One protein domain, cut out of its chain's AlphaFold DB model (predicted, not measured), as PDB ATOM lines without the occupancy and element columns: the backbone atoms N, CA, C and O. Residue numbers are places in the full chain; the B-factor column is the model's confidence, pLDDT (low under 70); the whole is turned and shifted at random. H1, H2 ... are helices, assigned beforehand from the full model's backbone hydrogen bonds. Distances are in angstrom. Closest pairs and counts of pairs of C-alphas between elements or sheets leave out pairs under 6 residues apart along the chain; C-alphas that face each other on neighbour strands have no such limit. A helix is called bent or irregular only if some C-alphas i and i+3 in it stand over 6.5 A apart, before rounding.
ATOM      1  N   SER A   2     104.589 281.305 292.377       83.88
ATOM      2  CA  SER A   2     105.568 281.851 293.341       83.88
ATOM      3  C   SER A   2     105.776 280.937 294.549       83.88
ATOM      4  O   SER A   2     106.907 280.640 294.917       83.88
ATOM      5  N   ASP A   3     104.679 280.431 295.102       89.38
ATOM      6  CA  ASP A   3     104.702 279.547 296.263       89.38
ATOM      7  C   ASP A   3     105.345 278.175 295.971       89.38
ATOM      8  O   ASP A   3     106.268 277.756 296.662       89.38
ATOM      9  N   ALA A   4     104.998 277.542 294.845       88.31
ATOM     10  CA  ALA A   4     105.649 276.307 294.393       88.31
ATOM     11  C   ALA A   4     107.180 276.447 294.231       88.31
ATOM     12  O   ALA A   4     107.933 275.532 294.564       88.31
ATOM     13  N   ALA A   5     107.674 277.591 293.739       90.88
ATOM     14  CA  ALA A   5     109.114 277.834 293.613       90.88
ATOM     15  C   ALA A   5     109.808 277.966 294.982       90.88
ATOM     16  O   ALA A   5     110.930 277.475 295.156       90.88
ATOM     17  N   LEU A   6     109.136 278.584 295.961       91.00
ATOM     18  CA  LEU A   6     109.604 278.657 297.348       91.00
ATOM     19  C   LEU A   6     109.630 277.269 297.990       91.00
ATOM     20  O   LEU A   6     110.653 276.886 298.560       91.00
ATOM     21  N   PHE A   7     108.565 276.485 297.818       91.56
ATOM     22  CA  PHE A   7     108.486 275.108 298.299       91.56
ATOM     23  C   PHE A   7     109.635 274.248 297.757       91.56
ATOM     24  O   PHE A   7     110.360 273.601 298.517       91.56
ATOM     25  N   LEU A   8     109.866 274.297 296.441       91.44
ATOM     26  CA  LEU A   8     110.971 273.581 295.803       91.44
ATOM     27  C   LEU A   8     112.335 274.042 296.323       91.44
ATOM     28  O   LEU A   8     113.202 273.206 296.568       91.44
ATOM     29  N   THR A   9     112.527 275.350 296.504       90.38
ATOM     30  CA  THR A   9     113.774 275.911 297.042       90.38
ATOM     31  C   THR A   9     114.052 275.389 298.450       90.38
ATOM     32  O   THR A   9     115.166 274.943 298.730       90.38
ATOM     33  N   ALA A  10     113.033 275.383 299.312       91.19
ATOM     34  CA  ALA A  10     113.147 274.923 300.691       91.19
ATOM     35  C   ALA A  10     113.465 273.422 300.784       91.19
ATOM     36  O   ALA A  10     114.298 273.020 301.594       91.19
ATOM     37  N   ARG A  11     112.831 272.580 299.954       90.38
ATOM     38  CA  ARG A  11     112.982 271.116 300.038       90.38
ATOM     39  C   ARG A  11     114.214 270.568 299.324       90.38
ATOM     40  O   ARG A  11     114.769 269.570 299.767       90.38
ATOM     41  N   ARG A  12     114.648 271.215 298.240       91.44
ATOM     42  CA  ARG A  12     115.822 270.787 297.458       91.44
ATOM     43  C   ARG A  12     117.141 271.313 298.014       91.44
ATOM     44  O   ARG A  12     118.198 270.893 297.557       91.44
ATOM     45  N   GLY A  13     117.096 272.306 298.907       84.75
ATOM     46  CA  GLY A  13     118.291 273.024 299.366       84.75
ATOM     47  C   GLY A  13     118.990 273.826 298.257       84.75
ATOM     48  O   GLY A  13     120.124 274.263 298.433       84.75
ATOM     49  N   ARG A  14     118.331 274.020 297.105       87.50
ATOM     50  CA  ARG A  14     118.841 274.776 295.954       87.50
ATOM     51  C   ARG A  14     117.757 275.708 295.438       87.50
ATOM     52  O   ARG A  14     116.662 275.255 295.106       87.50
ATOM     53  N   SER A  15     118.085 276.993 295.332       88.06
ATOM     54  CA  SER A  15     117.145 278.005 294.860       88.06
ATOM     55  C   SER A  15     116.733 277.784 293.408       88.06
ATOM     56  O   SER A  15     117.528 277.392 292.549       88.06
ATOM     57  N   ILE A  16     115.459 278.049 293.139       90.56
ATOM     58  CA  ILE A  16     114.909 278.144 291.794       90.56
ATOM     59  C   ILE A  16     114.021 279.383 291.713       90.56
ATOM     60  O   ILE A  16     113.171 279.607 292.572       90.56
ATOM     61  N   SER A  17     114.227 280.209 290.687       91.94
ATOM     62  CA  SER A  17     113.342 281.345 290.432       91.94
ATOM     63  C   SER A  17     112.028 280.874 289.806       91.94
ATOM     64  O   SER A  17     111.972 279.840 289.136       91.94
ATOM     65  N   VAL A  18     110.968 281.661 289.984       91.94
ATOM     66  CA  VAL A  18     109.651 281.393 289.380       91.94
ATOM     67  C   VAL A  18     109.758 281.251 287.862       91.94
ATOM     68  O   VAL A  18     109.174 280.339 287.280       91.94
ATOM     69  N   GLU A  19     110.559 282.106 287.228       91.25
ATOM     70  CA  GLU A  19     110.749 282.088 285.781       91.25
ATOM     71  C   GLU A  19     111.516 280.845 285.308       91.25
ATOM     72  O   GLU A  19     111.114 280.196 284.344       91.25
ATOM     73  N   ALA A  20     112.553 280.425 286.040       89.69
ATOM     74  CA  ALA A  20     113.266 279.186 285.734       89.69
ATOM     75  C   ALA A  20     112.364 277.949 285.887       89.69
ATOM     76  O   ALA A  20     112.458 277.009 285.095       89.69
ATOM     77  N   LEU A  21     111.471 277.943 286.883       91.69
ATOM     78  CA  LEU A  21     110.465 276.893 287.038       91.69
ATOM     79  C   LEU A  21     109.475 276.894 285.865       91.69
ATOM     80  O   LEU A  21     109.191 275.835 285.306       91.69
ATOM     81  N   ARG A  22     108.995 278.072 285.451       91.62
ATOM     82  CA  ARG A  22     108.073 278.232 284.321       91.62
ATOM     83  C   ARG A  22     108.666 277.693 283.017       91.62
ATOM     84  O   ARG A  22     107.983 276.954 282.312       91.62
ATOM     85  N   LEU A  23     109.923 278.022 282.716       92.44
ATOM     86  CA  LEU A  23     110.618 277.530 281.519       92.44
ATOM     87  C   LEU A  23     110.760 276.003 281.527       92.44
ATOM     88  O   LEU A  23     110.483 275.362 280.515       92.44
ATOM     89  N   ARG A  24     111.100 275.414 282.683       91.88
ATOM     90  CA  ARG A  24     111.207 273.954 282.849       91.88
ATOM     91  C   ARG A  24     109.880 273.227 282.661       91.88
ATOM     92  O   ARG A  24     109.857 272.167 282.046       91.88
ATOM     93  N   LEU A  25     108.783 273.786 283.173       89.94
ATOM     94  CA  LEU A  25     107.440 273.217 283.001       89.94
ATOM     95  C   LEU A  25     106.962 273.269 281.547       89.94
ATOM     96  O   LEU A  25     106.210 272.403 281.121       89.94
ATOM     97  N   ARG A  26     107.413 274.270 280.785       89.56
ATOM     98  CA  ARG A  26     107.095 274.422 279.359       89.56
ATOM     99  C   ARG A  26     108.085 273.722 278.424       89.56
ATOM    100  O   ARG A  26     107.909 273.808 277.215       89.56
ATOM    101  N   ALA A  27     109.117 273.071 278.966       85.69
ATOM    102  CA  ALA A  27     110.193 272.434 278.206       85.69
ATOM    103  C   ALA A  27     110.870 273.363 277.167       85.69
ATOM    104  O   ALA A  27     111.246 272.921 276.084       85.69
ATOM    105  N   VAL A  28     111.030 274.652 277.496       87.00
ATOM    106  CA  VAL A  28     111.649 275.663 276.614       87.00
ATOM    107  C   VAL A  28     113.179 275.567 276.672       87.00
ATOM    108  O   VAL A  28     113.743 275.445 277.761       87.00
ATOM    109  N   ASP A  29     113.848 275.664 275.519       73.50
ATOM    110  CA  ASP A  29     115.315 275.743 275.382       73.50
ATOM    111  C   ASP A  29     116.071 274.650 276.156       73.50
ATOM    112  O   ASP A  29     116.944 274.929 276.976       73.50
ATOM    113  N   GLU A  30     115.670 273.391 275.959       78.50
ATOM    114  CA  GLU A  30     116.257 272.201 276.602       78.50
ATOM    115  C   GLU A  30     116.166 272.158 278.141       78.50
ATOM    116  O   GLU A  30     116.623 271.200 278.773       78.50
ATOM    117  N   ASN A  31     115.506 273.132 278.777       80.69
ATOM    118  CA  ASN A  31     115.277 273.114 280.213       80.69
ATOM    119  C   ASN A  31     114.258 272.037 280.569       80.69
ATOM    120  O   ASN A  31     113.048 272.245 280.522       80.69
ATOM    121  N   ARG A  32     114.758 270.871 280.976       85.12
ATOM    122  CA  ARG A  32     113.920 269.757 281.420       85.12
ATOM    123  C   ARG A  32     113.639 269.822 282.916       85.12
ATOM    124  O   ARG A  32     114.500 270.155 283.744       85.12
ATOM    125  N   LEU A  33     112.407 269.477 283.266       89.62
ATOM    126  CA  LEU A  33     112.026 269.186 284.639       89.62
ATOM    127  C   LEU A  33     112.689 267.865 285.055       89.62
ATOM    128  O   LEU A  33     112.556 266.860 284.360       89.62
ATOM    129  N   SER A  34     113.435 267.860 286.162       90.44
ATOM    130  CA  SER A  34     113.974 266.605 286.696       90.44
ATOM    131  C   SER A  34     112.868 265.799 287.378       90.44
ATOM    132  O   SER A  34     111.915 266.375 287.903       90.44
ATOM    133  N   MET A  35     113.020 264.473 287.438       90.31
ATOM    134  CA  MET A  35     112.058 263.599 288.125       90.31
ATOM    135  C   MET A  35     111.882 263.976 289.606       90.31
ATOM    136  O   MET A  35     110.771 263.991 290.122       90.31
ATOM    137  N   GLU A  36     112.964 264.361 290.284       92.44
ATOM    138  CA  GLU A  36     112.915 264.863 291.664       92.44
ATOM    139  C   GLU A  36     112.017 266.106 291.795       92.44
ATOM    140  O   GLU A  36     111.165 266.171 292.680       92.44
ATOM    141  N   MET A  37     112.172 267.086 290.893       92.31
ATOM    142  CA  MET A  37     111.325 268.281 290.890       92.31
ATOM    143  C   MET A  37     109.871 267.938 290.583       92.31
ATOM    144  O   MET A  37     108.982 268.520 291.195       92.31
ATOM    145  N   PHE A  38     109.635 267.006 289.659       91.81
ATOM    146  CA  PHE A  38     108.299 266.518 289.340       91.81
ATOM    147  C   PHE A  38     107.612 265.938 290.582       91.81
ATOM    148  O   PHE A  38     106.541 266.405 290.951       91.81
ATOM    149  N   VAL A  39     108.267 265.023 291.300       91.69
ATOM    150  CA  VAL A  39     107.725 264.435 292.539       91.69
ATOM    151  C   VAL A  39     107.452 265.499 293.605       91.69
ATOM    152  O   VAL A  39     106.417 265.455 294.265       91.69
ATOM    153  N   LEU A  40     108.349 266.472 293.785       93.88
ATOM    154  CA  LEU A  40     108.131 267.549 294.754       93.88
ATOM    155  C   LEU A  40     106.980 268.482 294.363       93.88
ATOM    156  O   LEU A  40     106.295 268.988 295.246       93.88
ATOM    157  N   LEU A  41     106.752 268.704 293.067       93.56
ATOM    158  CA  LEU A  41     105.601 269.464 292.589       93.56
ATOM    159  C   LEU A  41     104.289 268.715 292.823       93.56
ATOM    160  O   LEU A  41     103.338 269.350 293.262       93.56
ATOM    161  N   LEU A  42     104.250 267.395 292.601       91.44
ATOM    162  CA  LEU A  42     103.080 266.576 292.945       91.44
ATOM    163  C   LEU A  42     102.769 266.694 294.445       91.44
ATOM    164  O   LEU A  42     101.641 267.007 294.804       91.44
ATOM    165  N   LYS A  43     103.785 266.564 295.312       90.69
ATOM    166  CA  LYS A  43     103.625 266.740 296.767       90.69
ATOM    167  C   LYS A  43     103.115 268.125 297.139       90.69
ATOM    168  O   LYS A  43     102.200 268.239 297.940       90.69
ATOM    169  N   TRP A  44     103.679 269.176 296.546       93.50
ATOM    170  CA  TRP A  44     103.185 270.533 296.765       93.50
ATOM    171  C   TRP A  44     101.714 270.654 296.346       93.50
ATOM    172  O   TRP A  44     100.915 271.194 297.102       93.50
ATOM    173  N   MET A  45     101.331 270.111 295.187       90.94
ATOM    174  CA  MET A  45      99.942 270.122 294.719       90.94
ATOM    175  C   MET A  45      99.002 269.351 295.657       90.94
ATOM    176  O   MET A  45      97.906 269.839 295.921       90.94
ATOM    177  N   GLU A  46      99.422 268.195 296.178       88.69
ATOM    178  CA  GLU A  46      98.663 267.419 297.170       88.69
ATOM    179  C   GLU A  46      98.506 268.180 298.491       88.69
ATOM    180  O   GLU A  46      97.391 268.324 298.986       88.69
ATOM    181  N   GLU A  47      99.599 268.729 299.035       90.44
ATOM    182  CA  GLU A  47      99.592 269.513 300.280       90.44
ATOM    183  C   GLU A  47      98.697 270.760 300.174       90.44
ATOM    184  O   GLU A  47      98.118 271.193 301.169       90.44
ATOM    185  N   HIS A  48      98.545 271.312 298.968       88.62
ATOM    186  CA  HIS A  48      97.689 272.468 298.691       88.62
ATOM    187  C   HIS A  48      96.281 272.081 298.209       88.62
ATOM    188  O   HIS A  48      95.516 272.952 297.793       88.62
ATOM    189  N   GLY A  49      95.922 270.794 298.255       80.44
ATOM    190  CA  GLY A  49      94.577 270.310 297.938       80.44
ATOM    191  C   GLY A  49      94.179 270.461 296.469       80.44
ATOM    192  O   GLY A  49      92.996 270.600 296.166       80.44
ATOM    193  N   SER A  50      95.141 270.466 295.542       81.88
ATOM    194  CA  SER A  50      94.836 270.562 294.116       81.88
ATOM    195  C   SER A  50      94.096 269.302 293.642       81.88
ATOM    196  O   SER A  50      94.644 268.202 293.752       81.88
ATOM    197  N   PRO A  51      92.899 269.427 293.040       71.62
ATOM    198  CA  PRO A  51      92.155 268.269 292.536       71.62
ATOM    199  C   PRO A  51      92.874 267.557 291.378       71.62
ATOM    200  O   PRO A  51      92.596 266.393 291.109       71.62
ATOM    201  N   HIS A  52      93.829 268.235 290.736       77.38
ATOM    202  CA  HIS A  52      94.612 267.742 289.602       77.38
ATOM    203  C   HIS A  52      96.019 267.276 289.999       77.38
ATOM    204  O   HIS A  52      96.862 267.059 289.129       77.38
ATOM    205  N   ALA A  53      96.308 267.144 291.300       82.12
ATOM    206  CA  ALA A  53      97.649 266.827 291.793       82.12
ATOM    207  C   ALA A  53      98.245 265.569 291.151       82.12
ATOM    208  O   ALA A  53      99.433 265.544 290.857       82.12
ATOM    209  N   LEU A  54      97.423 264.556 290.870       83.31
ATOM    210  CA  LEU A  54      97.871 263.279 290.310       83.31
ATOM    211  C   LEU A  54      97.707 263.171 288.789       83.31
ATOM    212  O   LEU A  54      98.156 262.196 288.190       83.31
ATOM    213  N   ASP A  55      97.121 264.173 288.135       83.88
ATOM    214  CA  ASP A  55      96.758 264.100 286.719       83.88
ATOM    215  C   ASP A  55      97.975 263.919 285.812       83.88
ATOM    216  O   ASP A  55      97.958 263.106 284.885       83.88
ATOM    217  N   ALA A  56      99.060 264.627 286.127       84.38
ATOM    218  CA  ALA A  56     100.321 264.503 285.411       84.38
ATOM    219  C   ALA A  56     100.986 263.134 285.637       84.38
ATOM    220  O   ALA A  56     101.621 262.605 284.726       84.38
ATOM    221  N   LEU A  57     100.826 262.536 286.824       86.75
ATOM    222  CA  LEU A  57     101.327 261.191 287.111       86.75
ATOM    223  C   LEU A  57     100.540 260.139 286.321       86.75
ATOM    224  O   LEU A  57     101.141 259.243 285.733       86.75
ATOM    225  N   TYR A  58      99.215 260.271 286.244       82.81
ATOM    226  CA  TYR A  58      98.384 259.393 285.421       82.81
ATOM    227  C   TYR A  58      98.733 259.496 283.934       82.81
ATOM    228  O   TYR A  58      98.926 258.466 283.294       82.81
ATOM    229  N   ALA A  59      98.887 260.715 283.405       83.69
ATOM    230  CA  ALA A  59      99.294 260.928 282.017       83.69
ATOM    231  C   ALA A  59     100.688 260.343 281.724       83.69
ATOM    232  O   ALA A  59     100.904 259.742 280.674       83.69
ATOM    233  N   LEU A  60     101.630 260.476 282.666       85.88
ATOM    234  CA  LEU A  60     102.949 259.856 282.555       85.88
ATOM    235  C   LEU A  60     102.839 258.329 282.510       85.88
ATOM    236  O   LEU A  60     103.433 257.697 281.644       85.88
ATOM    237  N   ASN A  61     102.076 257.733 283.424       85.62
ATOM    238  CA  ASN A  61     101.889 256.287 283.475       85.62
ATOM    239  C   ASN A  61     101.264 255.737 282.189       85.62
ATOM    240  O   ASN A  61     101.720 254.712 281.684       85.62
ATOM    241  N   GLU A  62     100.269 256.431 281.635       81.94
ATOM    242  CA  GLU A  62      99.592 256.044 280.397       81.94
ATOM    243  C   GLU A  62     100.561 255.936 279.211       81.94
ATOM    244  O   GLU A  62     100.502 254.956 278.469       81.94
ATOM    245  N   GLN A  63     101.527 256.858 279.089       83.56
ATOM    246  CA  GLN A  63     102.555 256.811 278.035       83.56
ATOM    247  C   GLN A  63     103.405 255.534 278.068       83.56
ATOM    248  O   GLN A  63     103.937 255.121 277.039       83.56
ATOM    249  N   PHE A  64     103.525 254.900 279.235       83.81
ATOM    250  CA  PHE A  64     104.284 253.665 279.427       83.81
ATOM    251  C   PHE A  64     103.387 252.441 279.665       83.81
ATOM    252  O   PHE A  64     103.895 251.367 279.986       83.81
ATOM    253  N   GLY A  65     102.063 252.579 279.531       73.69
ATOM    254  CA  GLY A  65     101.105 251.506 279.815       73.69
ATOM    255  C   GLY A  65     101.086 251.061 281.284       73.69
ATOM    256  O   GLY A  65     100.689 249.936 281.586       73.69
TER     257      GLY A  65
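AT A GLANCE: This is residues 2 to 65 of the 150 residues of an uncharacterized protein of Burkholderia sp. Bp9017 (UniProt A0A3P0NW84). H3, the longest helix, stands in the middle, with H1 packed steeply on one side of it; on the other side H4 is near H3 but touches no helix, and it runs outward, its residues 58 to 63 and the end to residue 65 sticking out. H2 lies on the same side of H3 as H1, turned nearly at right angles to H1, and the link from H2 folds back to H3. The printed part has 64 residues with four named helices, H1, H2, H3 and H4 in chain order, and no named strand; the class is all helix. The whole is compact, with a radius of gyration of the C-alphas of 12.1 A, and only just flat, spanning 34 by 30 by 17 A.

HOW THE PARTS SIT: H3, residues 35 to 47, touches H1, residues 2 to 12, with 6 pairs of C-alphas within 8 A. Their closest C-alphas are those of Ala 4 and Trp 44, 6.7 A apart. The two helices run opposite ways at a steep tilt of 58 degrees. H1 and H2, residues 18 to 25, only just touch, with 3 pairs of C-alphas within 8 A; the closest are those of Ala 5 and Val 18, at 5.6 A. Their lines stand about perpendicular, at 79 degrees. H2 and H3 are apart. H3 and H4, residues 55 to 63, are near each other, with 6 pairs of C-alphas within 10 A and the closest at 8.1 A. H4 is apart from H1 and from H2. In H1, H2, H3 and H4 every O i to N i+4 pair is within hydrogen-bond range.

IN THESE COORDINATES: H3 has 13 residues, Met 35 to Glu 47, and measures 18.4 A from C-alpha 35 at (112.058, 263.599, 288.125) to C-alpha 47. H1 has 11 residues and begins with C-alpha 2 at (105.568, 281.851, 293.341); it is 15.6 A long. H2, Val 18 to Leu 25, is 10.6 A long. H4, Asp 55 to Gln 63, is 12.7 A long and ends with C-alpha 63 at (102.555, 256.811, 278.035). No helix is bent or irregular.

THE WHOLE: The two C-alphas farthest apart are those of Ser 15 and Gly 65, 34.4 A. Residues 58 to 65, of which 58 to 63 belong to H4, stand free; the body without them has 56 residues and spans 30 by 22 by 18 A. The link from H1 to H2 is tight, with 5 residues; those from H2 to H3, with 9, and from H3 to H4, with 7, are short, and no link is long. The printed part has no cut. The mean pLDDT of the printed part is 87.4, and no printed residue is under 70.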